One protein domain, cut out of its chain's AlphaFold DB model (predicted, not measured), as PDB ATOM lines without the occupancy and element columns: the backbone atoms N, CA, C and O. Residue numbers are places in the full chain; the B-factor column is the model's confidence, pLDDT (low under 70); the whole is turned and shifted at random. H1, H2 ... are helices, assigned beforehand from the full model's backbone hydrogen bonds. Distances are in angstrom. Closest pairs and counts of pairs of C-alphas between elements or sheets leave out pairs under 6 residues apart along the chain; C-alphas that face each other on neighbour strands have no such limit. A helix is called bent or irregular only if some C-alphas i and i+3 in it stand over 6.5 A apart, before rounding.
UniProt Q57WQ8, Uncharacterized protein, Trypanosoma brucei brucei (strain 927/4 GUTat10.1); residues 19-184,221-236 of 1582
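Overview. This is residues 19 to 184 and 221 to 236 of the 1582 residues of an uncharacterized protein of Trypanosoma brucei brucei (strain 927/4 GUTat10.1) (UniProt Q57WQ8). What shape do these atoms make? They make a compact, all-helix body built round one long helix, H5, which runs through the middle; the short helices H2, H3 and H4 pack side by side as a cluster, with H4 joining it to the first part of H5. H6 and H7 pack on one side of H5, H10 crosses H5 at residues 80 to 88, H8 crosses it nearer its last part, and H9 lies beside H4 and the first part of H5 with H11 packed on it. What is it made of? The printed part has 182 residues with eleven named helices, H1 to H11 in chain order, and no named strand. How large is it? The radius of gyration of the C-alphas is 15.9 A, and the rounded outline spans 43 by 42 by 33 A.

Arrangement. What touches the longest helix at its first part? H5, residues 72 to 94, is the hub, touching six helices. With residues 72 to 79 alone it touches both H4, residues 59 to 68, closest at the C-alphas of Ala 63 and Ala 75, 4.7 A, and H9, residues 150 to 162, closest at those of Thr 72 and Ala 160, 5.1 A. H4, H5 and H9 form a bundle, helices side by side, up and down, each running against the one before it. What else touches H5? H6, residues 101 to 117, forms a helical hairpin with it at a steep tilt of 38 degrees, the closest C-alphas being those of Ala 81 and Leu 112, 5.1 A; H7, residues 119 to 130, only just touches it, with 3 pairs of C-alphas within 8 A, the closest those of Val 88 and Ser 129, 7.2 A. H8, residues 134 to 147, touches H5 at a steep tilt of 69.7 degrees, only just short of about perpendicular, closest at the C-alphas of His 91 and Ala 140, 5.0 A, and H10, residues 174 to 179, is about perpendicular to H5 at 85 degrees, closest at those of Ile 84 and Trp 175, 6.0 A. What lies farther out? H3, residues 46 to 56, forms helical hairpins with H4 and with H2, residues 35 to 42; the closest C-alphas are those of Ser 53 and Leu 62, 5.2 A, and of Ala 37 and Ala 49, 4.4 A. H11, residues 224 to 233, touches H9, closest at the C-alphas of Ile 158 and Leu 231, 7.1 A, while H1, residues 28 to 32, is close to H8 but not clearly touching, with the C-alphas of His 29 and Ile 147 6.1 A apart. Are the helix backbones complete? Every O i to N i+4 pair is within hydrogen-bond range in H1 to H6 and H9 to H11, against 5 of 8 in H7 and 8 of 10 in H8.

Along the chain. Where does the longest helix run? H5 goes from C-alpha 72 at (23.559, 27.098, -19.665) to C-alpha 94 at (52.730, 12.552, -23.532), 32.8 A. How long are other helices? H6 measures 24.4 A, H8 20.2 A, H9 18.0 A and H3 15.1 A from first to last C-alpha. H7 is irregular, with C-alphas 125 and 128 9.2 A apart. Where does H11 end? Its last C-alpha, of Ser 233, is at (40.311, 36.228, -9.639).

Size, cuts and confidence. Which C-alphas are farthest apart? Those of Val 43 and Ala 128, at 44.7 A. Is anything missing, and which link is long? Residues 185 to 220 are not printed, and C-alphas 184 and 221 are 10.0 A apart across the cut; of the links that are printed whole, H9 to H10 is long, with 11 residues. Where is confidence low? The mean pLDDT of the printed part is 75.3, and 51 residues are under 70, among them 19 to 32 and 119 to 134.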
ATOM      1  N   LYS A  19      53.906  25.799 -30.964       28.48
ATOM      2  CA  LYS A  19      52.586  25.401 -31.496       28.48
ATOM      3  C   LYS A  19      52.638  23.991 -32.111       28.48
ATOM      4  O   LYS A  19      53.354  23.822 -33.098       28.48
ATOM      5  N   GLY A  20      51.873  23.004 -31.625       31.37
ATOM      6  CA  GLY A  20      52.022  21.645 -32.173       31.37
ATOM      7  C   GLY A  20      50.897  20.625 -31.982       31.37
ATOM      8  O   GLY A  20      51.134  19.586 -31.382       31.37
ATOM      9  N   ILE A  21      49.736  20.832 -32.621       37.44
ATOM     10  CA  ILE A  21      48.985  19.761 -33.314       37.44
ATOM     11  C   ILE A  21      48.551  20.348 -34.659       37.44
ATOM     12  O   ILE A  21      47.760  21.297 -34.679       37.44
ATOM     13  N   SER A  22      49.099  19.855 -35.772       32.08
ATOM     14  CA  SER A  22      48.825  20.391 -37.110       32.08
ATOM     15  C   SER A  22      48.159  19.336 -37.979       32.08
ATOM     16  O   SER A  22      48.815  18.431 -38.484       32.08
ATOM     17  N   VAL A  23      46.862  19.492 -38.226       34.29
ATOM     18  CA  VAL A  23      46.138  18.671 -39.197       34.29
ATOM     19  C   VAL A  23      46.084  19.467 -40.500       34.29
ATOM     20  O   VAL A  23      45.530  20.563 -40.536       34.29
ATOM     21  N   LEU A  24      46.680  18.944 -41.580       35.52
ATOM     22  CA  LEU A  24      46.710  19.594 -42.907       35.52
ATOM     23  C   LEU A  24      47.368  20.996 -42.916       35.52
ATOM     24  O   LEU A  24      46.852  21.920 -43.545       35.52
ATOM     25  N   ASN A  25      48.502  21.174 -42.224       39.94
ATOM     26  CA  ASN A  25      49.198  22.466 -42.052       39.94
ATOM     27  C   ASN A  25      48.385  23.568 -41.339       39.94
ATOM     28  O   ASN A  25      48.827  24.714 -41.302       39.94
ATOM     29  N   LYS A  26      47.230  23.235 -40.754       42.82
ATOM     30  CA  LYS A  26      46.440  24.127 -39.900       42.82
ATOM     31  C   LYS A  26      46.477  23.617 -38.469       42.82
ATOM     32  O   LYS A  26      46.436  22.408 -38.242       42.82
ATOM     33  N   SER A  27      46.583  24.518 -37.499       52.67
ATOM     34  CA  SER A  27      46.493  24.125 -36.090       52.67
ATOM     35  C   SER A  27      45.107  23.536 -35.795       52.67
ATOM     36  O   SER A  27      44.122  23.906 -36.439       52.67
ATOM     37  N   VAL A  28      44.988  22.635 -34.813       50.85
ATOM     38  CA  VAL A  28      43.665  22.140 -34.367       50.85
ATOM     39  C   VAL A  28      42.732  23.304 -34.017       50.85
ATOM     40  O   VAL A  28      41.564  23.286 -34.401       50.85
ATOM     41  N   HIS A  29      43.269  24.369 -33.422       52.91
ATOM     42  CA  HIS A  29      42.553  25.621 -33.186       52.91
ATOM     43  C   HIS A  29      41.920  26.203 -34.468       52.91
ATOM     44  O   HIS A  29      40.731  26.513 -34.493       52.91
ATOM     45  N   GLU A  30      42.673  26.309 -35.567       57.21
ATOM     46  CA  GLU A  30      42.143  26.779 -36.859       57.21
ATOM     47  C   GLU A  30      41.096  25.835 -37.463       57.21
ATOM     48  O   GLU A  30      40.246  26.278 -38.234       57.21
ATOM     49  N   SER A  31      41.144  24.543 -37.127       57.57
ATOM     50  CA  SER A  31      40.147  23.567 -37.578       57.57
ATOM     51  C   SER A  31      38.849  23.593 -36.761       57.57
ATOM     52  O   SER A  31      37.798  23.247 -37.296       57.57
ATOM     53  N   MET A  32      38.907  24.027 -35.497       65.29
ATOM     54  CA  MET A  32      37.745  24.135 -34.606       65.29
ATOM     55  C   MET A  32      37.082  25.515 -34.643       65.29
ATOM     56  O   MET A  32      35.977  25.657 -34.140       65.29
ATOM     57  N   HIS A  33      37.718  26.525 -35.235       74.01
ATOM     58  CA  HIS A  33      37.178  27.880 -35.304       74.01
ATOM     59  C   HIS A  33      36.532  28.153 -36.669       74.01
ATOM     60  O   HIS A  33      37.209  28.166 -37.700       74.01
ATOM     61  N   PHE A  34      35.228  28.440 -36.693       81.44
ATOM     62  CA  PHE A  34      34.494  28.798 -37.909       81.44
ATOM     63  C   PHE A  34      34.042  30.272 -37.873       81.44
ATOM     64  O   PHE A  34      32.960  30.579 -37.361       81.44
ATOM     65  N   PRO A  35      34.819  31.206 -38.466       84.62
ATOM     66  CA  PRO A  35      34.569  32.651 -38.392       84.62
ATOM     67  C   PRO A  35      33.127  33.103 -38.686       84.62
ATOM     68  O   PRO A  35      32.596  33.923 -37.938       84.62
ATOM     69  N   PRO A  36      32.421  32.575 -39.710       85.49
ATOM     70  CA  PRO A  36      31.056  33.021 -39.997       85.49
ATOM     71  C   PRO A  36      30.032  32.683 -38.900       85.49
ATOM     72  O   PRO A  36      29.009  33.371 -38.811       85.49
ATOM     73  N   ALA A  37      30.272  31.648 -38.080       86.37
ATOM     74  CA  ALA A  37      29.427  31.355 -36.919       86.37
ATOM     75  C   ALA A  37      29.626  32.410 -35.824       86.37
ATOM     76  O   ALA A  37      28.637  32.930 -35.310       86.37
ATOM     77  N   TRP A  38      30.876  32.802 -35.555       90.64
ATOM     78  CA  TRP A  38      31.208  33.871 -34.610       90.64
ATOM     79  C   TRP A  38      30.643  35.223 -35.034       90.64
ATOM     80  O   TRP A  38      30.000  35.876 -34.221       90.64
ATOM     81  N   VAL A  39      30.743  35.597 -36.315       90.78
ATOM     82  CA  VAL A  39      30.083  36.813 -36.835       90.78
ATOM     83  C   VAL A  39      28.580  36.794 -36.541       90.78
ATOM     84  O   VAL A  39      28.021  37.793 -36.094       90.78
ATOM     85  N   SER A  40      27.925  35.650 -36.769       89.72
ATOM     86  CA  SER A  40      26.483  35.495 -36.534       89.72
ATOM     87  C   SER A  40      26.138  35.597 -35.045       89.72
ATOM     88  O   SER A  40      25.141  36.227 -34.692       89.72
ATOM     89  N   LEU A  41      26.982  35.034 -34.175       90.80
ATOM     90  CA  LEU A  41      26.858  35.134 -32.721       90.80
ATOM     91  C   LEU A  41      27.009  36.589 -32.251       90.80
ATOM     92  O   LEU A  41      26.159  37.072 -31.501       90.80
ATOM     93  N   SER A  42      28.033  37.296 -32.737       91.86
ATOM     94  CA  SER A  42      28.350  38.673 -32.346       91.86
ATOM     95  C   SER A  42      27.214  39.650 -32.634       91.86
ATOM     96  O   SER A  42      26.971  40.560 -31.852       91.86
ATOM     97  N   VAL A  43      26.471  39.454 -33.721       91.54
ATOM     98  CA  VAL A  43      25.339  40.326 -34.080       91.54
ATOM     99  C   VAL A  43      23.983  39.814 -33.591       91.54
ATOM    100  O   VAL A  43      22.953  40.294 -34.059       91.54
ATOM    101  N   GLY A  44      23.957  38.828 -32.689       88.83
ATOM    102  CA  GLY A  44      22.731  38.320 -32.065       88.83
ATOM    103  C   GLY A  44      21.908  37.333 -32.904       88.83
ATOM    104  O   GLY A  44      20.786  37.007 -32.514       88.83
ATOM    105  N   HIS A  45      22.430  36.811 -34.022       90.84
ATOM    106  CA  HIS A  45      21.762  35.760 -34.803       90.84
ATOM    107  C   HIS A  45      22.121  34.362 -34.275       90.84
ATOM    108  O   HIS A  45      22.884  33.607 -34.883       90.84
ATOM    109  N   LEU A  46      21.556  34.007 -33.115       89.62
ATOM    110  CA  LEU A  46      21.924  32.787 -32.382       89.62
ATOM    111  C   LEU A  46      21.533  31.496 -33.116       89.62
ATOM    112  O   LEU A  46      22.210  30.483 -32.969       89.62
ATOM    113  N   ASP A  47      20.459  31.516 -33.909       85.59
ATOM    114  CA  ASP A  47      20.021  30.360 -34.695       85.59
ATOM    115  C   ASP A  47      20.978  30.021 -35.838       85.59
ATOM    116  O   ASP A  47      21.314  28.848 -36.023       85.59
ATOM    117  N   ASP A  48      21.458  31.033 -36.566       87.52
ATOM    118  CA  ASP A  48      22.471  30.827 -37.602       87.52
ATOM    119  C   ASP A  48      23.797  30.411 -36.959       87.52
ATOM    120  O   ASP A  48      24.373  29.408 -37.374       87.52
ATOM    121  N   ALA A  49      24.215  31.083 -35.876       88.50
ATOM    122  CA  ALA A  49      25.422  30.739 -35.124       88.50
ATOM    123  C   ALA A  49      25.412  29.285 -34.634       88.50
ATOM    124  O   ALA A  49      26.367  28.548 -34.869       88.50
ATOM    125  N   TYR A  50      24.314  28.832 -34.025       88.28
ATOM    126  CA  TYR A  50      24.141  27.445 -33.594       88.28
ATOM    127  C   TYR A  50      24.171  26.461 -34.769       88.28
ATOM    128  O   TYR A  50      24.816  25.417 -34.700       88.28
ATOM    129  N   SER A  51      23.479  26.775 -35.870       84.56
ATOM    130  CA  SER A  51      23.430  25.874 -37.026       84.56
ATOM    131  C   SER A  51      24.786  25.755 -37.726       84.56
ATOM    132  O   SER A  51      25.183  24.660 -38.118       84.56
ATOM    133  N   LEU A  52      25.516  26.867 -37.854       85.98
ATOM    134  CA  LEU A  52      26.828  26.926 -38.486       85.98
ATOM    135  C   LEU A  52      27.893  26.288 -37.595       85.98
ATOM    136  O   LEU A  52      28.700  25.513 -38.098       85.98
ATOM    137  N   SER A  53      27.872  26.558 -36.289       85.63
ATOM    138  CA  SER A  53      28.789  25.928 -35.333       85.63
ATOM    139  C   SER A  53      28.566  24.419 -35.247       85.63
ATOM    140  O   SER A  53      29.523  23.657 -35.336       85.63
ATOM    141  N   SER A  54      27.309  23.965 -35.201       81.99
ATOM    142  CA  SER A  54      26.993  22.534 -35.201       81.99
ATOM    143  C   SER A  54      27.396  21.833 -36.500       81.99
ATOM    144  O   SER A  54      27.802  20.676 -36.438       81.99
ATOM    145  N   LYS A  55      27.258  22.482 -37.665       78.81
ATOM    146  CA  LYS A  55      27.631  21.893 -38.966       78.81
ATOM    147  C   LYS A  55      29.140  21.853 -39.193       78.81
ATOM    148  O   LYS A  55      29.620  20.939 -39.851       78.81
ATOM    149  N   ASN A  56      29.869  22.838 -38.670       78.49
ATOM    150  CA  ASN A  56      31.315  22.967 -38.866       78.49
ATOM    151  C   ASN A  56      32.139  22.503 -37.647       78.49
ATOM    152  O   ASN A  56      33.356  22.616 -37.673       78.49
ATOM    153  N   ASN A  57      31.497  21.952 -36.608       73.98
ATOM    154  CA  ASN A  57      32.106  21.477 -35.351       73.98
ATOM    155  C   ASN A  57      32.909  22.524 -34.587       73.98
ATOM    156  O   ASN A  57      33.875  22.200 -33.895       73.98
ATOM    157  N   ASP A  58      32.447  23.767 -34.641       82.79
ATOM    158  CA  ASP A  58      32.929  24.796 -33.735       82.79
ATOM    159  C   ASP A  58      32.247  24.619 -32.376       82.79
ATOM    160  O   ASP A  58      31.200  25.201 -32.094       82.79
ATOM    161  N   VAL A  59      32.801  23.724 -31.553       81.94
ATOM    162  CA  VAL A  59      32.229  23.345 -30.250       81.94
ATOM    163  C   VAL A  59      32.184  24.542 -29.293       81.94
ATOM    164  O   VAL A  59      31.254  24.642 -28.494       81.94
ATOM    165  N   LEU A  60      33.138  25.473 -29.393       85.13
ATOM    166  CA  LEU A  60      33.178  26.677 -28.558       85.13
ATOM    167  C   LEU A  60      32.091  27.671 -28.956       85.13
ATOM    168  O   LEU A  60      31.332  28.112 -28.095       85.13
ATOM    169  N   CYS A  61      31.948  27.967 -30.250       87.43
ATOM    170  CA  CYS A  61      30.853  28.801 -30.740       87.43
ATOM    171  C   CYS A  61      29.494  28.138 -30.474       87.43
ATOM    172  O   CYS A  61      28.521  28.815 -30.140       87.43
ATOM    173  N   LEU A  62      29.423  26.805 -30.550       86.93
ATOM    174  CA  LEU A  62      28.231  26.041 -30.197       86.93
ATOM    175  C   LEU A  62      27.886  26.218 -28.715       86.93
ATOM    176  O   LEU A  62      26.749  26.576 -28.403       86.93
ATOM    177  N   ALA A  63      28.851  26.040 -27.812       88.26
ATOM    178  CA  ALA A  63      28.667  26.269 -26.383       88.26
ATOM    179  C   ALA A  63      28.263  27.722 -26.099       88.26
ATOM    180  O   ALA A  63      27.259  27.949 -25.429       88.26
ATOM    181  N   ALA A  64      28.952  28.703 -26.686       90.61
ATOM    182  CA  ALA A  64      28.613  30.118 -26.567       90.61
ATOM    183  C   ALA A  64      27.192  30.416 -27.077       90.61
ATOM    184  O   ALA A  64      26.413  31.092 -26.408       90.61
ATOM    185  N   SER A  65      26.789  29.844 -28.215       90.08
ATOM    186  CA  SER A  65      25.426  29.987 -28.740       90.08
ATOM    187  C   SER A  65      24.374  29.376 -27.804       90.08
ATOM    188  O   SER A  65      23.291  29.943 -27.658       90.08
ATOM    189  N   LEU A  66      24.691  28.271 -27.116       88.05
ATOM    190  CA  LEU A  66      23.831  27.664 -26.095       88.05
ATOM    191  C   LEU A  66      23.718  28.556 -24.852       88.05
ATOM    192  O   LEU A  66      22.597  28.796 -24.401       88.05
ATOM    193  N   VAL A  67      24.832  29.113 -24.361       89.56
ATOM    194  CA  VAL A  67      24.832  30.110 -23.271       89.56
ATOM    195  C   VAL A  67      23.928  31.282 -23.638       89.56
ATOM    196  O   VAL A  67      23.039  31.658 -22.876       89.56
ATOM    197  N   MET A  68      24.096  31.826 -24.844       88.67
ATOM    198  CA  MET A  68      23.330  32.980 -25.300       88.67
ATOM    199  C   MET A  68      21.851  32.663 -25.541       88.67
ATOM    200  O   MET A  68      21.015  33.556 -25.411       88.67
ATOM    201  N   ARG A  69      21.497  31.411 -25.831       85.53
ATOM    202  CA  ARG A  69      20.103  30.940 -25.893       85.53
ATOM    203  C   ARG A  69      19.494  30.625 -24.520       85.53
ATOM    204  O   ARG A  69      18.304  30.339 -24.455       85.53
ATOM    205  N   GLY A  70      20.279  30.672 -23.440       82.19
ATOM    206  CA  GLY A  70      19.842  30.356 -22.075       82.19
ATOM    207  C   GLY A  70      19.942  28.874 -21.687       82.19
ATOM    208  O   GLY A  70      19.528  28.510 -20.593       82.19
ATOM    209  N   ASP A  71      20.511  28.009 -22.535       85.27
ATOM    210  CA  ASP A  71      20.741  26.586 -22.236       85.27
ATOM    211  C   ASP A  71      22.118  26.391 -21.569       85.27
ATOM    212  O   ASP A  71      23.035  25.756 -22.102       85.27
ATOM    213  N   THR A  72      22.283  27.020 -20.400       86.14
ATOM    214  CA  THR A  72      23.559  27.098 -19.665       86.14
ATOM    215  C   THR A  72      24.021  25.744 -19.137       86.14
ATOM    216  O   THR A  72      25.215  25.462 -19.164       86.14
ATOM    217  N   GLU A  73      23.097  24.862 -18.743       84.31
ATOM    218  CA  GLU A  73      23.426  23.510 -18.272       84.31
ATOM    219  C   GLU A  73      24.118  22.684 -19.369       84.31
ATOM    220  O   GLU A  73      25.120  22.011 -19.111       84.31
ATOM    221  N   ARG A  74      23.606  22.724 -20.610       83.73
ATOM    222  CA  ARG A  74      24.250  22.020 -21.727       83.73
ATOM    223  C   ARG A  74      25.565  22.667 -22.120       83.73
ATOM    224  O   ARG A  74      26.498  21.939 -22.447       83.73
ATOM    225  N   ALA A  75      25.645  23.995 -22.078       87.91
ATOM    226  CA  ALA A  75      26.879  24.705 -22.374       87.91
ATOM    227  C   ALA A  75      27.999  24.345 -21.383       87.91
ATOM    228  O   ALA A  75      29.089  23.991 -21.823       87.91
ATOM    229  N   LEU A  76      27.716  24.351 -20.074       87.83
ATOM    230  CA  LEU A  76      28.672  23.961 -19.029       87.83
ATOM    231  C   LEU A  76      29.171  22.531 -19.242       87.83
ATOM    232  O   LEU A  76      30.370  22.323 -19.394       87.83
ATOM    233  N   LYS A  77      28.256  21.571 -19.416       84.64
ATOM    234  CA  LYS A  77      28.610  20.166 -19.681       84.64
ATOM    235  C   LYS A  77      29.412  19.975 -20.964       84.64
ATOM    236  O   LYS A  77      30.254  19.086 -21.034       84.64
ATOM    237  N   MET A  78      29.126  20.763 -21.999       84.93
ATOM    238  CA  MET A  78      29.855  20.712 -23.265       84.93
ATOM    239  C   MET A  78      31.280  21.251 -23.106       84.93
ATOM    240  O   MET A  78      32.212  20.625 -23.605       84.93
ATOM    241  N   MET A  79      31.456  22.359 -22.381       88.26
ATOM    242  CA  MET A  79      32.775  22.921 -22.074       88.26
ATOM    243  C   MET A  79      33.576  22.012 -21.133       88.26
ATOM    244  O   MET A  79      34.737  21.739 -21.415       88.26
ATOM    245  N   GLU A  80      32.960  21.455 -20.084       85.89
ATOM    246  CA  GLU A  80      33.573  20.440 -19.210       85.89
ATOM    247  C   GLU A  80      34.054  19.225 -20.008       85.89
ATOM    248  O   GLU A  80      35.204  18.805 -19.872       85.89
ATOM    249  N   ALA A  81      33.194  18.677 -20.874       83.88
ATOM    250  CA  ALA A  81      33.540  17.537 -21.716       83.88
ATOM    251  C   ALA A  81      34.708  17.860 -22.654       83.88
ATOM    252  O   ALA A  81      35.584  17.015 -22.836       83.88
ATOM    253  N   LEU A  82      34.730  19.072 -23.222       84.40
ATOM    254  CA  LEU A  82      35.810  19.537 -24.085       84.40
ATOM    255  C   LEU A  82      37.132  19.617 -23.309       84.40
ATOM    256  O   LEU A  82      38.083  18.962 -23.729       84.40
ATOM    257  N   ILE A  83      37.151  20.289 -22.151       84.21
ATOM    258  CA  ILE A  83      38.326  20.420 -21.267       84.21
ATOM    259  C   ILE A  83      38.876  19.045 -20.864       84.21
ATOM    260  O   ILE A  83      40.068  18.769 -21.006       84.21
ATOM    261  N   ILE A  84      38.007  18.151 -20.385       83.43
ATOM    262  CA  ILE A  84      38.418  16.810 -19.950       83.43
ATOM    263  C   ILE A  84      38.967  16.019 -21.139       83.43
ATOM    264  O   ILE A  84      40.007  15.375 -21.021       83.43
ATOM    265  N   SER A  85      38.302  16.081 -22.297       84.04
ATOM    266  CA  SER A  85      38.756  15.368 -23.492       84.04
ATOM    267  C   SER A  85      40.110  15.870 -24.000       84.04
ATOM    268  O   SER A  85      40.945  15.043 -24.359       84.04
ATOM    269  N   SER A  86      40.369  17.183 -23.963       83.26
ATOM    270  CA  SER A  86      41.661  17.750 -24.359       83.26
ATOM    271  C   SER A  86      42.777  17.343 -23.400       83.26
ATOM    272  O   SER A  86      43.817  16.882 -23.861       83.26
ATOM    273  N   CYS A  87      42.553  17.412 -22.081       83.95
ATOM    274  CA  CYS A  87      43.553  16.993 -21.091       83.95
ATOM    275  C   CYS A  87      43.913  15.506 -21.232       83.95
ATOM    276  O   CYS A  87      45.088  15.146 -21.213       83.95
ATOM    277  N   VAL A  88      42.914  14.641 -21.433       82.83
ATOM    278  CA  VAL A  88      43.127  13.193 -21.592       82.83
ATOM    279  C   VAL A  88      43.923  12.878 -22.857       82.83
ATOM    280  O   VAL A  88      44.843  12.069 -22.811       82.83
ATOM    281  N   VAL A  89      43.607  13.528 -23.980       81.65
ATOM    282  CA  VAL A  89      44.317  13.305 -25.249       81.65
ATOM    283  C   VAL A  89      45.767  13.777 -25.170       81.65
ATOM    284  O   VAL A  89      46.660  13.068 -25.633       81.65
ATOM    285  N   VAL A  90      46.026  14.932 -24.549       81.41
ATOM    286  CA  VAL A  90      47.395  15.425 -24.328       81.41
ATOM    287  C   VAL A  90      48.172  14.471 -23.432       81.41
ATOM    288  O   VAL A  90      49.295  14.104 -23.764       81.41
ATOM    289  N   HIS A  91      47.570  14.012 -22.336       80.01
ATOM    290  CA  HIS A  91      48.189  13.043 -21.432       80.01
ATOM    291  C   HIS A  91      48.544  11.724 -22.127       80.01
ATOM    292  O   HIS A  91      49.667  11.232 -22.014       80.01
ATOM    293  N   GLU A  92      47.606  11.158 -22.890       81.06
ATOM    294  CA  GLU A  92      47.833   9.921 -23.644       81.06
ATOM    295  C   GLU A  92      48.925  10.110 -24.717       81.06
ATOM    296  O   GLU A  92      49.733   9.204 -24.937       81.06
ATOM    297  N   ARG A  93      49.030  11.302 -25.320       75.60
ATOM    298  CA  ARG A  93      50.125  11.656 -26.237       75.60
ATOM    299  C   ARG A  93      51.470  11.774 -25.515       75.60
ATOM    300  O   ARG A  93      52.457  11.227 -26.000       75.60
ATOM    301  N   LEU A  94      51.516  12.427 -24.351       77.27
ATOM    302  CA  LEU A  94      52.730  12.552 -23.532       77.27
ATOM    303  C   LEU A  94      53.256  11.182 -23.076       77.27
ATOM    304  O   LEU A  94      54.466  10.976 -23.026       77.27
ATOM    305  N   LYS A  95      52.363  10.216 -22.822       77.76
ATOM    306  CA  LYS A  95      52.729   8.818 -22.525       77.76
ATOM    307  C   LYS A  95      53.111   7.992 -23.760       77.76
ATOM    308  O   LYS A  95      53.458   6.821 -23.615       77.76
ATOM    309  N   GLY A  96      53.043   8.564 -24.963       71.82
ATOM    310  CA  GLY A  96      53.319   7.862 -26.219       71.82
ATOM    311  C   GLY A  96      52.271   6.805 -26.590       71.82
ATOM    312  O   GLY A  96      52.566   5.918 -27.387       71.82
ATOM    313  N   LEU A  97      51.061   6.867 -26.015       69.86
ATOM    314  CA  LEU A  97      49.954   5.946 -26.321       69.86
ATOM    315  C   LEU A  97      49.254   6.292 -27.645       69.86
ATOM    316  O   LEU A  97      48.619   5.429 -28.249       69.86
ATOM    317  N   LEU A  98      49.366   7.546 -28.088       67.34
ATOM    318  CA  LEU A  98      48.810   8.063 -29.339       67.34
ATOM    319  C   LEU A  98      49.962   8.539 -30.233       67.34
ATOM    320  O   LEU A  98      50.681   9.464 -29.856       67.34
ATOM    321  N   SER A  99      50.150   7.904 -31.395       67.76
ATOM    322  CA  SER A  99      51.226   8.253 -32.337       67.76
ATOM    323  C   SER A  99      50.815   9.304 -33.372       67.76
ATOM    324  O   SER A  99      51.653  10.103 -33.781       67.76
ATOM    325  N   ASP A 100      49.531   9.341 -33.756       72.64
ATOM    326  CA  ASP A 100      49.062  10.086 -34.934       72.64
ATOM    327  C   ASP A 100      47.964  11.099 -34.563       72.64
ATOM    328  O   ASP A 100      47.047  10.777 -33.799       72.64
ATOM    329  N   ASP A 101      47.964  12.291 -35.170       67.99
ATOM    330  CA  ASP A 101      46.962  13.344 -34.908       67.99
ATOM    331  C   ASP A 101      45.514  12.879 -35.196       67.99
ATOM    332  O   ASP A 101      44.573  13.245 -34.488       67.99
ATOM    333  N   CYS A 102      45.322  11.988 -36.176       65.91
ATOM    334  CA  CYS A 102      44.024  11.366 -36.463       65.91
ATOM    335  C   CYS A 102      43.526  10.472 -35.316       65.91
ATOM    336  O   CYS A 102      42.330  10.464 -35.005       65.91
ATOM    337  N   SER A 103      44.431   9.721 -34.682       70.97
ATOM    338  CA  SER A 103      44.098   8.882 -33.526       70.97
ATOM    339  C   SER A 103      43.694   9.742 -32.328       70.97
ATOM    340  O   SER A 103      42.695   9.443 -31.673       70.97
ATOM    341  N   SER A 104      44.373  10.876 -32.137       71.32
ATOM    342  CA  SER A 104      44.062  11.885 -31.122       71.32
ATOM    343  C   SER A 104      42.675  12.503 -31.317       71.32
ATOM    344  O   SER A 104      41.904  12.573 -30.363       71.32
ATOM    345  N   LEU A 105      42.291  12.872 -32.547       69.66
ATOM    346  CA  LEU A 105      40.947  13.401 -32.839       69.66
ATOM    347  C   LEU A 105      39.840  12.355 -32.629       69.66
ATOM    348  O   LEU A 105      38.822  12.652 -31.994       69.66
ATOM    349  N   LYS A 106      40.039  11.112 -33.103       72.68
ATOM    350  CA  LYS A 106      39.110   9.998 -32.827       72.68
ATOM    351  C   LYS A 106      38.984   9.775 -31.315       72.68
ATOM    352  O   LYS A 106      37.874   9.625 -30.804       72.68
ATOM    353  N   ARG A 107      40.086   9.832 -30.570       76.94
ATOM    354  CA  ARG A 107      40.077   9.672 -29.113       76.94
ATOM    355  C   ARG A 107      39.360  10.821 -28.401       76.94
ATOM    356  O   ARG A 107      38.497  10.556 -27.566       76.94
ATOM    357  N   MET A 108      39.617  12.070 -28.796       79.14
ATOM    358  CA  MET A 108      38.928  13.256 -28.273       79.14
ATOM    359  C   MET A 108      37.414  13.130 -28.454       79.14
ATOM    360  O   MET A 108      36.654  13.293 -27.500       79.14
ATOM    361  N   SER A 109      36.976  12.733 -29.656       75.31
ATOM    362  CA  SER A 109      35.562  12.508 -29.968       75.31
ATOM    363  C   SER A 109      34.907  11.458 -29.068       75.31
ATOM    364  O   SER A 109      33.797  11.660 -28.569       75.31
ATOM    365  N   GLN A 110      35.610  10.352 -28.816       79.58
ATOM    366  CA  GLN A 110      35.127   9.255 -27.988       79.58
ATOM    367  C   GLN A 110      34.973   9.684 -26.526       79.58
ATOM    368  O   GLN A 110      33.933   9.414 -25.919       79.58
ATOM    369  N   VAL A 111      35.980  10.365 -25.966       79.06
ATOM    370  CA  VAL A 111      35.956  10.841 -24.575       79.06
ATOM    371  C   VAL A 111      34.848  11.877 -24.393       79.06
ATOM    372  O   VAL A 111      34.027  11.731 -23.487       79.06
ATOM    373  N   LEU A 112      34.740  12.845 -25.304       79.14
ATOM    374  CA  LEU A 112      33.714  13.886 -25.268       79.14
ATOM    375  C   LEU A 112      32.296  13.281 -25.307       79.14
ATOM    376  O   LEU A 112      31.462  13.585 -24.452       79.14
ATOM    377  N   LEU A 113      32.032  12.337 -26.220       76.73
ATOM    378  CA  LEU A 113      30.747  11.624 -26.290       76.73
ATOM    379  C   LEU A 113      30.469  10.782 -25.038       76.73
ATOM    380  O   LEU A 113      29.331  10.727 -24.566       76.73
ATOM    381  N   SER A 114      31.491  10.127 -24.482       76.33
ATOM    382  CA  SER A 114      31.348   9.314 -23.270       76.33
ATOM    383  C   SER A 114      30.998  10.159 -22.039       76.33
ATOM    384  O   SER A 114      30.124   9.766 -21.264       76.33
ATOM    385  N   HIS A 115      31.578  11.358 -21.911       75.24
ATOM    386  CA  HIS A 115      31.268  12.299 -20.836       75.24
ATOM    387  C   HIS A 115      29.797  12.732 -20.887       75.24
ATOM    388  O   HIS A 115      29.069  12.636 -19.895       75.24
ATOM    389  N   VAL A 116      29.319  13.110 -22.076       72.75
ATOM    390  CA  VAL A 116      27.921  13.513 -22.302       72.75
ATOM    391  C   VAL A 116      26.950  12.356 -22.006       72.75
ATOM    392  O   VAL A 116      25.879  12.572 -21.426       72.75
ATOM    393  N   ARG A 117      27.343  11.111 -22.317       71.88
ATOM    394  CA  ARG A 117      26.576   9.883 -22.022       71.88
ATOM    395  C   ARG A 117      26.503   9.534 -20.532       71.88
ATOM    396  O   ARG A 117      25.525   8.898 -20.128       71.88
ATOM    397  N   GLY A 118      27.443   9.993 -19.699       70.33
ATOM    398  CA  GLY A 118      27.397   9.922 -18.230       70.33
ATOM    399  C   GLY A 118      28.651   9.349 -17.560       70.33
ATOM    400  O   GLY A 118      29.494   8.749 -18.217       70.33
ATOM    401  N   ARG A 119      28.733   9.479 -16.221       67.71
ATOM    402  CA  ARG A 119      29.908   9.082 -15.411       67.71
ATOM    403  C   ARG A 119      30.368   7.638 -15.661       67.71
ATOM    404  O   ARG A 119      31.559   7.417 -15.811       67.71
ATOM    405  N   ALA A 120      29.447   6.677 -15.772       64.59
ATOM    406  CA  ALA A 120      29.798   5.273 -16.030       64.59
ATOM    407  C   ALA A 120      30.437   5.057 -17.416       64.59
ATOM    408  O   ALA A 120      31.418   4.329 -17.541       64.59
ATOM    409  N   ALA A 121      29.911   5.721 -18.452       66.25
ATOM    410  CA  ALA A 121      30.470   5.649 -19.801       66.25
ATOM    411  C   ALA A 121      31.844   6.330 -19.872       66.25
ATOM    412  O   ALA A 121      32.739   5.827 -20.544       66.25
ATOM    413  N   LEU A 122      32.013   7.438 -19.146       67.72
ATOM    414  CA  LEU A 122      33.292   8.124 -19.017       67.72
ATOM    415  C   LEU A 122      34.331   7.273 -18.279       67.72
ATOM    416  O   LEU A 122      35.440   7.132 -18.776       67.72
ATOM    417  N   ALA A 123      33.981   6.665 -17.141       68.43
ATOM    418  CA  ALA A 123      34.886   5.786 -16.395       68.43
ATOM    419  C   ALA A 123      35.362   4.607 -17.262       68.43
ATOM    420  O   ALA A 123      36.551   4.302 -17.307       68.43
ATOM    421  N   ALA A 124      34.450   4.011 -18.039       66.43
ATOM    422  CA  ALA A 124      34.791   2.966 -18.999       66.43
ATOM    423  C   ALA A 124      35.697   3.463 -20.144       66.43
ATOM    424  O   ALA A 124      36.554   2.718 -20.613       66.43
ATOM    425  N   ALA A 125      35.519   4.707 -20.606       62.14
ATOM    426  CA  ALA A 125      36.317   5.287 -21.685       62.14
ATOM    427  C   ALA A 125      37.714   5.750 -21.233       62.14
ATOM    428  O   ALA A 125      38.662   5.628 -22.013       62.14
ATOM    429  N   LEU A 126      37.838   6.267 -20.005       63.12
ATOM    430  CA  LEU A 126      39.094   6.741 -19.411       63.12
ATOM    431  C   LEU A 126      40.030   5.582 -19.037       63.12
ATOM    432  O   LEU A 126      41.238   5.713 -19.204       63.12
ATOM    433  N   GLY A 127      39.503   4.436 -18.589       64.73
ATOM    434  CA  GLY A 127      40.310   3.243 -18.306       64.73
ATOM    435  C   GLY A 127      41.458   3.510 -17.319       64.73
ATOM    436  O   GLY A 127      41.224   3.976 -16.212       64.73
ATOM    437  N   ALA A 128      42.703   3.220 -17.717       54.34
ATOM    438  CA  ALA A 128      43.907   3.437 -16.897       54.34
ATOM    439  C   ALA A 128      44.339   4.916 -16.781       54.34
ATOM    440  O   ALA A 128      45.227   5.238 -15.995       54.34
ATOM    441  N   SER A 129      43.719   5.826 -17.537       56.67
ATOM    442  CA  SER A 129      44.004   7.269 -17.510       56.67
ATOM    443  C   SER A 129      43.338   7.995 -16.324       56.67
ATOM    444  O   SER A 129      43.346   9.223 -16.285       56.67
ATOM    445  N   ILE A 130      42.723   7.259 -15.386       56.68
ATOM    446  CA  ILE A 130      41.976   7.807 -14.239       56.68
ATOM    447  C   ILE A 130      42.902   8.305 -13.117       56.68
ATOM    448  O   ILE A 130      42.547   9.299 -12.489       56.68
ATOM    449  N   ASP A 131      44.089   7.706 -12.937       60.65
ATOM    450  CA  ASP A 131      45.016   8.026 -11.832       60.65
ATOM    451  C   ASP A 131      46.359   8.630 -12.315       60.65
ATOM    452  O   ASP A 131      47.417   8.009 -12.188       60.65
ATOM    453  N   PRO A 132      46.361   9.827 -12.928       64.24
ATOM    454  CA  PRO A 132      47.586  10.579 -13.212       64.24
ATOM    455  C   PRO A 132      48.233  11.126 -11.929       64.24
ATOM    456  O   PRO A 132      47.554  11.446 -10.950       64.24
ATOM    457  N   THR A 133      49.553  11.317 -11.938       68.97
ATOM    458  CA  THR A 133      50.206  12.105 -10.878       68.97
ATOM    459  C   THR A 133      49.833  13.590 -11.007       68.97
ATOM    460  O   THR A 133      49.456  14.059 -12.081       68.97
ATOM    461  N   SER A 134      49.943  14.366  -9.921       67.54
ATOM    462  CA  SER A 134      49.672  15.819  -9.944       67.54
ATOM    463  C   SER A 134      50.536  16.560 -10.983       67.54
ATOM    464  O   SER A 134      50.051  17.452 -11.678       67.54
ATOM    465  N   GLU A 135      51.800  16.149 -11.149       72.10
ATOM    466  CA  GLU A 135      52.709  16.708 -12.162       72.10
ATOM    467  C   GLU A 135      52.276  16.344 -13.591       72.10
ATOM    468  O   GLU A 135      52.264  17.214 -14.463       72.10
ATOM    469  N   GLU A 136      51.858  15.092 -13.828       75.75
ATOM    470  CA  GLU A 136      51.291  14.665 -15.116       75.75
ATOM    471  C   GLU A 136      50.019  15.466 -15.448       75.75
ATOM    472  O   GLU A 136      49.856  15.923 -16.581       75.75
ATOM    473  N   CYS A 137      49.154  15.706 -14.455       74.02
ATOM    474  CA  CYS A 137      47.963  16.544 -14.611       74.02
ATOM    475  C   CYS A 137      48.300  17.961 -15.037       74.02
ATOM    476  O   CYS A 137      47.676  18.496 -15.951       74.02
ATOM    477  N   GLN A 138      49.281  18.570 -14.373       73.51
ATOM    478  CA  GLN A 138      49.695  19.930 -14.667       73.51
ATOM    479  C   GLN A 138      50.297  20.037 -16.073       73.51
ATOM    480  O   GLN A 138      49.930  20.939 -16.820       73.51
ATOM    481  N   GLN A 139      51.167  19.103 -16.469       75.56
ATOM    482  CA  GLN A 139      51.746  19.088 -17.817       75.56
ATOM    483  C   GLN A 139      50.680  18.879 -18.898       75.56
ATOM    484  O   GLN A 139      50.681  19.583 -19.909       75.56
ATOM    485  N   ALA A 140      49.743  17.956 -18.678       79.26
ATOM    486  CA  ALA A 140      48.659  17.709 -19.620       79.26
ATOM    487  C   ALA A 140      47.689  18.893 -19.721       79.26
ATOM    488  O   ALA A 140      47.253  19.224 -20.820       79.26
ATOM    489  N   ALA A 141      47.377  19.556 -18.603       78.15
ATOM    490  CA  ALA A 141      46.555  20.762 -18.590       78.15
ATOM    491  C   ALA A 141      47.225  21.902 -19.370       78.15
ATOM    492  O   ALA A 141      46.580  22.520 -20.212       78.15
ATOM    493  N   MET A 142      48.530  22.119 -19.169       75.21
ATOM    494  CA  MET A 142      49.293  23.121 -19.921       75.21
ATOM    495  C   MET A 142      49.303  22.832 -21.425       75.21
ATOM    496  O   MET A 142      49.085  23.745 -22.217       75.21
ATOM    497  N   GLY A 143      49.485  21.570 -21.830       75.23
ATOM    498  CA  GLY A 143      49.387  21.193 -23.243       75.23
ATOM    499  C   GLY A 143      47.956  21.274 -23.794       75.23
ATOM    500  O   GLY A 143      47.760  21.569 -24.969       75.23
ATOM    501  N   ALA A 144      46.926  21.070 -22.965       79.18
ATOM    502  CA  ALA A 144      45.529  21.204 -23.386       79.18
ATOM    503  C   ALA A 144      45.154  22.659 -23.705       79.18
ATOM    504  O   ALA A 144      44.373  22.884 -24.631       79.18
ATOM    505  N   CYS A 145      45.757  23.631 -23.014       74.51
ATOM    506  CA  CYS A 145      45.629  25.059 -23.325       74.51
ATOM    507  C   CYS A 145      46.193  25.438 -24.709       74.51
ATOM    508  O   CYS A 145      45.884  26.509 -25.220       74.51
ATOM    509  N   GLU A 146      47.008  24.582 -25.338       67.18
ATOM    510  CA  GLU A 146      47.460  24.785 -26.724       67.18
ATOM    511  C   GLU A 146      46.438  24.277 -27.752       67.18
ATOM    512  O   GLU A 146      46.391  24.762 -28.884       67.18
ATOM    513  N   ILE A 147      45.626  23.285 -27.372       68.24
ATOM    514  CA  ILE A 147      44.576  22.717 -28.228       68.24
ATOM    515  C   ILE A 147      43.346  23.614 -28.207       68.24
ATOM    516  O   ILE A 147      42.727  23.847 -29.248       68.24
ATOM    517  N   VAL A 148      42.981  24.085 -27.015       73.61
ATOM    518  CA  VAL A 148      41.784  24.882 -26.803       73.61
ATOM    519  C   VAL A 148      42.164  26.236 -26.246       73.61
ATOM    520  O   VAL A 148      42.898  26.307 -25.265       73.61
ATOM    521  N   ASP A 149      41.640  27.295 -26.861       73.86
ATOM    522  CA  ASP A 149      41.856  28.663 -26.402       73.86
ATOM    523  C   ASP A 149      41.333  28.811 -24.966       73.86
ATOM    524  O   ASP A 149      40.119  28.818 -24.712       73.86
ATOM    525  N   TRP A 150      42.280  28.857 -24.024       79.34
ATOM    526  CA  TRP A 150      41.997  28.923 -22.598       79.34
ATOM    527  C   TRP A 150      41.218  30.194 -22.257       79.34
ATOM    528  O   TRP A 150      40.247  30.104 -21.506       79.34
ATOM    529  N   ASP A 151      41.553  31.339 -22.866       77.84
ATOM    530  CA  ASP A 151      40.890  32.620 -22.603       77.84
ATOM    531  C   ASP A 151      39.414  32.551 -23.027       77.84
ATOM    532  O   ASP A 151      38.509  32.927 -22.273       77.84
ATOM    533  N   VAL A 152      39.137  32.011 -24.220       81.93
ATOM    534  CA  VAL A 152      37.765  31.882 -24.741       81.93
ATOM    535  C   VAL A 152      36.943  30.899 -23.906       81.93
ATOM    536  O   VAL A 152      35.810  31.224 -23.532       81.93
ATOM    537  N   ILE A 153      37.491  29.721 -23.574       84.61
ATOM    538  CA  ILE A 153      36.803  28.758 -22.699       84.61
ATOM    539  C   ILE A 153      36.515  29.371 -21.339       84.61
ATOM    540  O   ILE A 153      35.384  29.285 -20.868       84.61
ATOM    541  N   HIS A 154      37.521  29.971 -20.708       85.24
ATOM    542  CA  HIS A 154      37.413  30.494 -19.356       85.24
ATOM    543  C   HIS A 154      36.300  31.547 -19.267       85.24
ATOM    544  O   HIS A 154      35.411  31.443 -18.417       85.24
ATOM    545  N   ARG A 155      36.258  32.486 -20.223       87.51
ATOM    546  CA  ARG A 155      35.214  33.520 -20.310       87.51
ATOM    547  C   ARG A 155      33.818  32.921 -20.456       87.51
ATOM    548  O   ARG A 155      32.930  33.234 -19.661       87.51
ATOM    549  N   TRP A 156      33.601  32.057 -21.450       90.99
ATOM    550  CA  TRP A 156      32.275  31.476 -21.697       90.99
ATOM    551  C   TRP A 156      31.836  30.520 -20.588       90.99
ATOM    552  O   TRP A 156      30.642  30.460 -20.285       90.99
ATOM    553  N   PHE A 157      32.782  29.848 -19.931       90.19
ATOM    554  CA  PHE A 157      32.521  29.022 -18.762       90.19
ATOM    555  C   PHE A 157      32.013  29.862 -17.585       90.19
ATOM    556  O   PHE A 157      30.964  29.544 -17.020       90.19
ATOM    557  N   ILE A 158      32.679  30.978 -17.260       88.85
ATOM    558  CA  ILE A 158      32.220  31.897 -16.207       88.85
ATOM    559  C   ILE A 158      30.847  32.477 -16.552       88.85
ATOM    560  O   ILE A 158      29.962  32.489 -15.696       88.85
ATOM    561  N   ILE A 159      30.631  32.928 -17.793       90.10
ATOM    562  CA  ILE A 159      29.333  33.475 -18.223       90.10
ATOM    563  C   ILE A 159      28.233  32.423 -18.041       90.10
ATOM    564  O   ILE A 159      27.184  32.719 -17.467       90.10
ATOM    565  N   ALA A 160      28.471  31.183 -18.472       89.70
ATOM    566  CA  ALA A 160      27.516  30.094 -18.304       89.70
ATOM    567  C   ALA A 160      27.236  29.795 -16.823       89.70
ATOM    568  O   ALA A 160      26.082  29.607 -16.449       89.70
ATOM    569  N   LEU A 161      28.271  29.806 -15.976       87.71
ATOM    570  CA  LEU A 161      28.173  29.561 -14.536       87.71
ATOM    571  C   LEU A 161      27.427  30.684 -13.792       87.71
ATOM    572  O   LEU A 161      26.698  30.426 -12.830       87.71
ATOM    573  N   LEU A 162      27.598  31.939 -14.215       85.45
ATOM    574  CA  LEU A 162      26.890  33.094 -13.656       85.45
ATOM    575  C   LEU A 162      25.415  33.127 -14.068       85.45
ATOM    576  O   LEU A 162      24.579  33.533 -13.262       85.45
ATOM    577  N   LEU A 163      25.102  32.677 -15.286       84.67
ATOM    578  CA  LEU A 163      23.741  32.589 -15.826       84.67
ATOM    579  C   LEU A 163      23.031  31.263 -15.495       84.67
ATOM    580  O   LEU A 163      21.895  31.052 -15.918       84.67
ATOM    581  N   HIS A 164      23.678  30.343 -14.780       81.64
ATOM    582  CA  HIS A 164      23.052  29.090 -14.377       81.64
ATOM    583  C   HIS A 164      22.128  29.307 -13.167       81.64
ATOM    584  O   HIS A 164      22.579  29.630 -12.072       81.64
ATOM    585  N   ASP A 165      20.831  29.045 -13.356       66.78
ATOM    586  CA  ASP A 165      19.793  29.199 -12.320       66.78
ATOM    587  C   ASP A 165      19.792  28.110 -11.218       66.78
ATOM    588  O   ASP A 165      18.977  28.167 -10.298       66.78
ATOM    589  N   GLY A 166      20.656  27.092 -11.302       67.25
ATOM    590  CA  GLY A 166      20.649  25.915 -10.423       67.25
ATOM    591  C   GLY A 166      21.936  25.755  -9.616       67.25
ATOM    592  O   GLY A 166      22.942  26.404  -9.898       67.25
ATOM    593  N   ASP A 167      21.903  24.855  -8.628       67.41
ATOM    594  CA  ASP A 167      23.078  24.482  -7.834       67.41
ATOM    595  C   ASP A 167      24.052  23.676  -8.709       67.41
ATOM    596  O   ASP A 167      23.995  22.444  -8.783       67.41
ATOM    597  N   TYR A 168      24.922  24.388  -9.428       73.35
ATOM    598  CA  TYR A 168      26.000  23.781 -10.195       73.35
ATOM    599  C   TYR A 168      26.961  23.059  -9.248       73.35
ATOM    600  O   TYR A 168      27.484  23.652  -8.305       73.35
ATOM    601  N   LYS A 169      27.211  21.777  -9.520       69.94
ATOM    602  CA  LYS A 169      28.227  20.986  -8.825       69.94
ATOM    603  C   LYS A 169      29.411  20.819  -9.760       69.94
ATOM    604  O   LYS A 169      29.241  20.252 -10.838       69.94
ATOM    605  N   ALA A 170      30.577  21.305  -9.337       68.84
ATOM    606  CA  ALA A 170      31.812  21.130 -10.087       68.84
ATOM    607  C   ALA A 170      32.093  19.640 -10.339       68.84
ATOM    608  O   ALA A 170      31.719  18.773  -9.548       68.84
ATOM    609  N   SER A 171      32.730  19.342 -11.470       70.47
ATOM    610  CA  SER A 171      33.119  17.979 -11.808       70.47
ATOM    611  C   SER A 171      34.252  17.511 -10.892       70.47
ATOM    612  O   SER A 171      35.336  18.078 -10.953       70.47
ATOM    613  N   ASP A 172      34.037  16.421 -10.145       66.26
ATOM    614  CA  ASP A 172      35.014  15.775  -9.236       66.26
ATOM    615  C   ASP A 172      36.263  15.191  -9.956       66.26
ATOM    616  O   ASP A 172      37.012  14.390  -9.401       66.26
ATOM    617  N   ILE A 173      36.464  15.518 -11.235       70.81
ATOM    618  CA  ILE A 173      37.501  14.953 -12.100       70.81
ATOM    619  C   ILE A 173      38.759  15.817 -12.002       70.81
ATOM    620  O   ILE A 173      38.734  16.993 -12.360       70.81
ATOM    621  N   VAL A 174      39.875  15.202 -11.605       72.84
ATOM    622  CA  VAL A 174      41.177  15.853 -11.357       72.84
ATOM    623  C   VAL A 174      41.618  16.765 -12.515       72.84
ATOM    624  O   VAL A 174      42.015  17.906 -12.286       72.84
ATOM    625  N   TRP A 175      41.452  16.327 -13.769       77.22
ATOM    626  CA  TRP A 175      41.791  17.110 -14.968       77.22
ATOM    627  C   TRP A 175      41.121  18.487 -15.023       77.22
ATOM    628  O   TRP A 175      41.749  19.464 -15.426       77.22
ATOM    629  N   PHE A 176      39.852  18.565 -14.616       79.30
ATOM    630  CA  PHE A 176      39.077  19.802 -14.628       79.30
ATOM    631  C   PHE A 176      39.611  20.801 -13.595       79.30
ATOM    632  O   PHE A 176      39.747  21.990 -13.882       79.30
ATOM    633  N   HIS A 177      39.978  20.306 -12.410       77.11
ATOM    634  CA  HIS A 177      40.552  21.132 -11.356       77.11
ATOM    635  C   HIS A 177      41.934  21.678 -11.725       77.11
ATOM    636  O   HIS A 177      42.181  22.863 -11.521       77.11
ATOM    637  N   HIS A 178      42.810  20.858 -12.314       75.74
ATOM    638  CA  HIS A 178      44.128  21.320 -12.759       75.74
ATOM    639  C   HIS A 178      44.048  22.308 -13.931       75.74
ATOM    640  O   HIS A 178      44.817  23.265 -13.948       75.74
ATOM    641  N   PHE A 179      43.103  22.134 -14.863       80.30
ATOM    642  CA  PHE A 179      42.913  23.057 -15.993       80.30
ATOM    643  C   PHE A 179      42.566  24.488 -15.548       80.30
ATOM    644  O   PHE A 179      43.068  25.455 -16.116       80.30
ATOM    645  N   PHE A 180      41.741  24.627 -14.506       81.10
ATOM    646  CA  PHE A 180      41.392  25.923 -13.908       81.10
ATOM    647  C   PHE A 180      42.243  26.291 -12.681       81.10
ATOM    648  O   PHE A 180      41.900  27.237 -11.978       81.10
ATOM    649  N   ALA A 181      43.323  25.552 -12.400       74.72
ATOM    650  CA  ALA A 181      44.192  25.756 -11.235       74.72
ATOM    651  C   ALA A 181      43.439  25.862  -9.886       74.72
ATOM    652  O   ALA A 181      43.823  26.618  -8.991       74.72
ATOM    653  N   LEU A 182      42.360  25.091  -9.723       73.55
ATOM    654  CA  LEU A 182      41.560  25.081  -8.500       73.55
ATOM    655  C   LEU A 182      42.350  24.394  -7.366       73.55
ATOM    656  O   LEU A 182      42.925  23.329  -7.592       73.55
ATOM    657  N   PRO A 183      42.391  24.951  -6.142       64.14
ATOM    658  CA  PRO A 183      43.146  24.360  -5.041       64.14
ATOM    659  C   PRO A 183      42.448  23.107  -4.474       64.14
ATOM    660  O   PRO A 183      41.227  23.126  -4.284       64.14
ATOM    661  N   PRO A 184      43.192  22.040  -4.121       58.07
ATOM    662  CA  PRO A 184      42.651  20.954  -3.313       58.07
ATOM    663  C   PRO A 184      42.389  21.487  -1.898       58.07
ATOM    664  O   PRO A 184      43.306  21.946  -1.217       58.07
ATOM    665  N   PRO A 221      33.575  18.489  -2.704       55.73
ATOM    666  CA  PRO A 221      32.752  19.269  -3.621       55.73
ATOM    667  C   PRO A 221      32.860  20.765  -3.299       55.73
ATOM    668  O   PRO A 221      32.457  21.210  -2.224       55.73
ATOM    669  N   MET A 222      33.420  21.533  -4.235       64.61
ATOM    670  CA  MET A 222      33.524  22.988  -4.141       64.61
ATOM    671  C   MET A 222      32.148  23.622  -4.386       64.61
ATOM    672  O   MET A 222      31.457  23.255  -5.340       64.61
ATOM    673  N   ASP A 223      31.752  24.573  -3.536       65.94
ATOM    674  CA  ASP A 223      30.515  25.339  -3.732       65.94
ATOM    675  C   ASP A 223      30.656  26.280  -4.944       65.94
ATOM    676  O   ASP A 223      31.727  26.836  -5.211       65.94
ATOM    677  N   ALA A 224      29.563  26.496  -5.675       67.90
ATOM    678  CA  ALA A 224      29.535  27.314  -6.881       67.90
ATOM    679  C   ALA A 224      29.976  28.765  -6.621       67.90
ATOM    680  O   ALA A 224      30.510  29.405  -7.525       67.90
ATOM    681  N   SER A 225      29.770  29.302  -5.411       69.44
ATOM    682  CA  SER A 225      30.244  30.646  -5.048       69.44
ATOM    683  C   SER A 225      31.768  30.721  -4.950       69.44
ATOM    684  O   SER A 225      32.360  31.625  -5.528       69.44
ATOM    685  N   GLN A 226      32.407  29.745  -4.299       72.67
ATOM    686  CA  GLN A 226      33.869  29.686  -4.182       72.67
ATOM    687  C   GLN A 226      34.515  29.547  -5.558       72.67
ATOM    688  O   GLN A 226      35.489  30.229  -5.864       72.67
ATOM    689  N   MET A 227      33.927  28.710  -6.415       76.52
ATOM    690  CA  MET A 227      34.392  28.543  -7.785       76.52
ATOM    691  C   MET A 227      34.275  29.843  -8.591       76.52
ATOM    692  O   MET A 227      35.212  30.206  -9.296       76.52
ATOM    693  N   LYS A 228      33.159  30.574  -8.463       80.07
ATOM    694  CA  LYS A 228      32.983  31.889  -9.103       80.07
ATOM    695  C   LYS A 228      34.059  32.875  -8.655       80.07
ATOM    696  O   LYS A 228      34.664  33.512  -9.510       80.07
ATOM    697  N   ASP A 229      34.317  32.970  -7.353       77.06
ATOM    698  CA  ASP A 229      35.304  33.905  -6.805       77.06
ATOM    699  C   ASP A 229      36.729  33.584  -7.290       77.06
ATOM    700  O   ASP A 229      37.464  34.489  -7.685       77.06
ATOM    701  N   ILE A 230      37.103  32.298  -7.329       76.02
ATOM    702  CA  ILE A 230      38.418  31.857  -7.820       76.02
ATOM    703  C   ILE A 230      38.562  32.149  -9.319       76.02
ATOM    704  O   ILE A 230      39.525  32.799  -9.722       76.02
ATOM    705  N   LEU A 231      37.592  31.752 -10.145       82.62
ATOM    706  CA  LEU A 231      37.650  31.981 -11.594       82.62
ATOM    707  C   LEU A 231      37.663  33.478 -11.948       82.62
ATOM    708  O   LEU A 231      38.426  33.917 -12.808       82.62
ATOM    709  N   LEU A 232      36.881  34.297 -11.239       82.45
ATOM    710  CA  LEU A 232      36.914  35.751 -11.414       82.45
ATOM    711  C   LEU A 232      38.264  36.355 -11.008       82.45
ATOM    712  O   LEU A 232      38.681  37.342 -11.609       82.45
ATOM    713  N   SER A 233      38.974  35.765 -10.040       79.73
ATOM    714  CA  SER A 233      40.311  36.228  -9.639       79.73
ATOM    715  C   SER A 233      41.387  35.999 -10.710       79.73
ATOM    716  O   SER A 233      42.399  36.699 -10.715       79.73
ATOM    717  N   HIS A 234      41.157  35.063 -11.637       81.25
ATOM    718  CA  HIS A 234      42.041  34.808 -12.776       81.25
ATOM    719  C   HIS A 234      41.800  35.756 -13.957       81.25
ATOM    720  O   HIS A 234      42.628  35.819 -14.864       81.25
ATOM    721  N   CYS A 235      40.692  36.501 -13.949       82.61
ATOM    722  CA  CYS A 235      40.295  37.334 -15.074       82.61
ATOM    723  C   CYS A 235      41.090  38.648 -15.163       82.61
ATOM    724  O   CYS A 235      41.312  39.346 -14.169       82.61
ATOM    725  N   GLY A 236      41.438  39.037 -16.389       81.55
ATOM    726  CA  GLY A 236      41.874  40.397 -16.712       81.55
ATOM    727  C   GLY A 236      40.750  41.430 -16.546       81.55
ATOM    728  O   GLY A 236      39.566  41.096 -16.478       81.55
TER     729      GLY A 236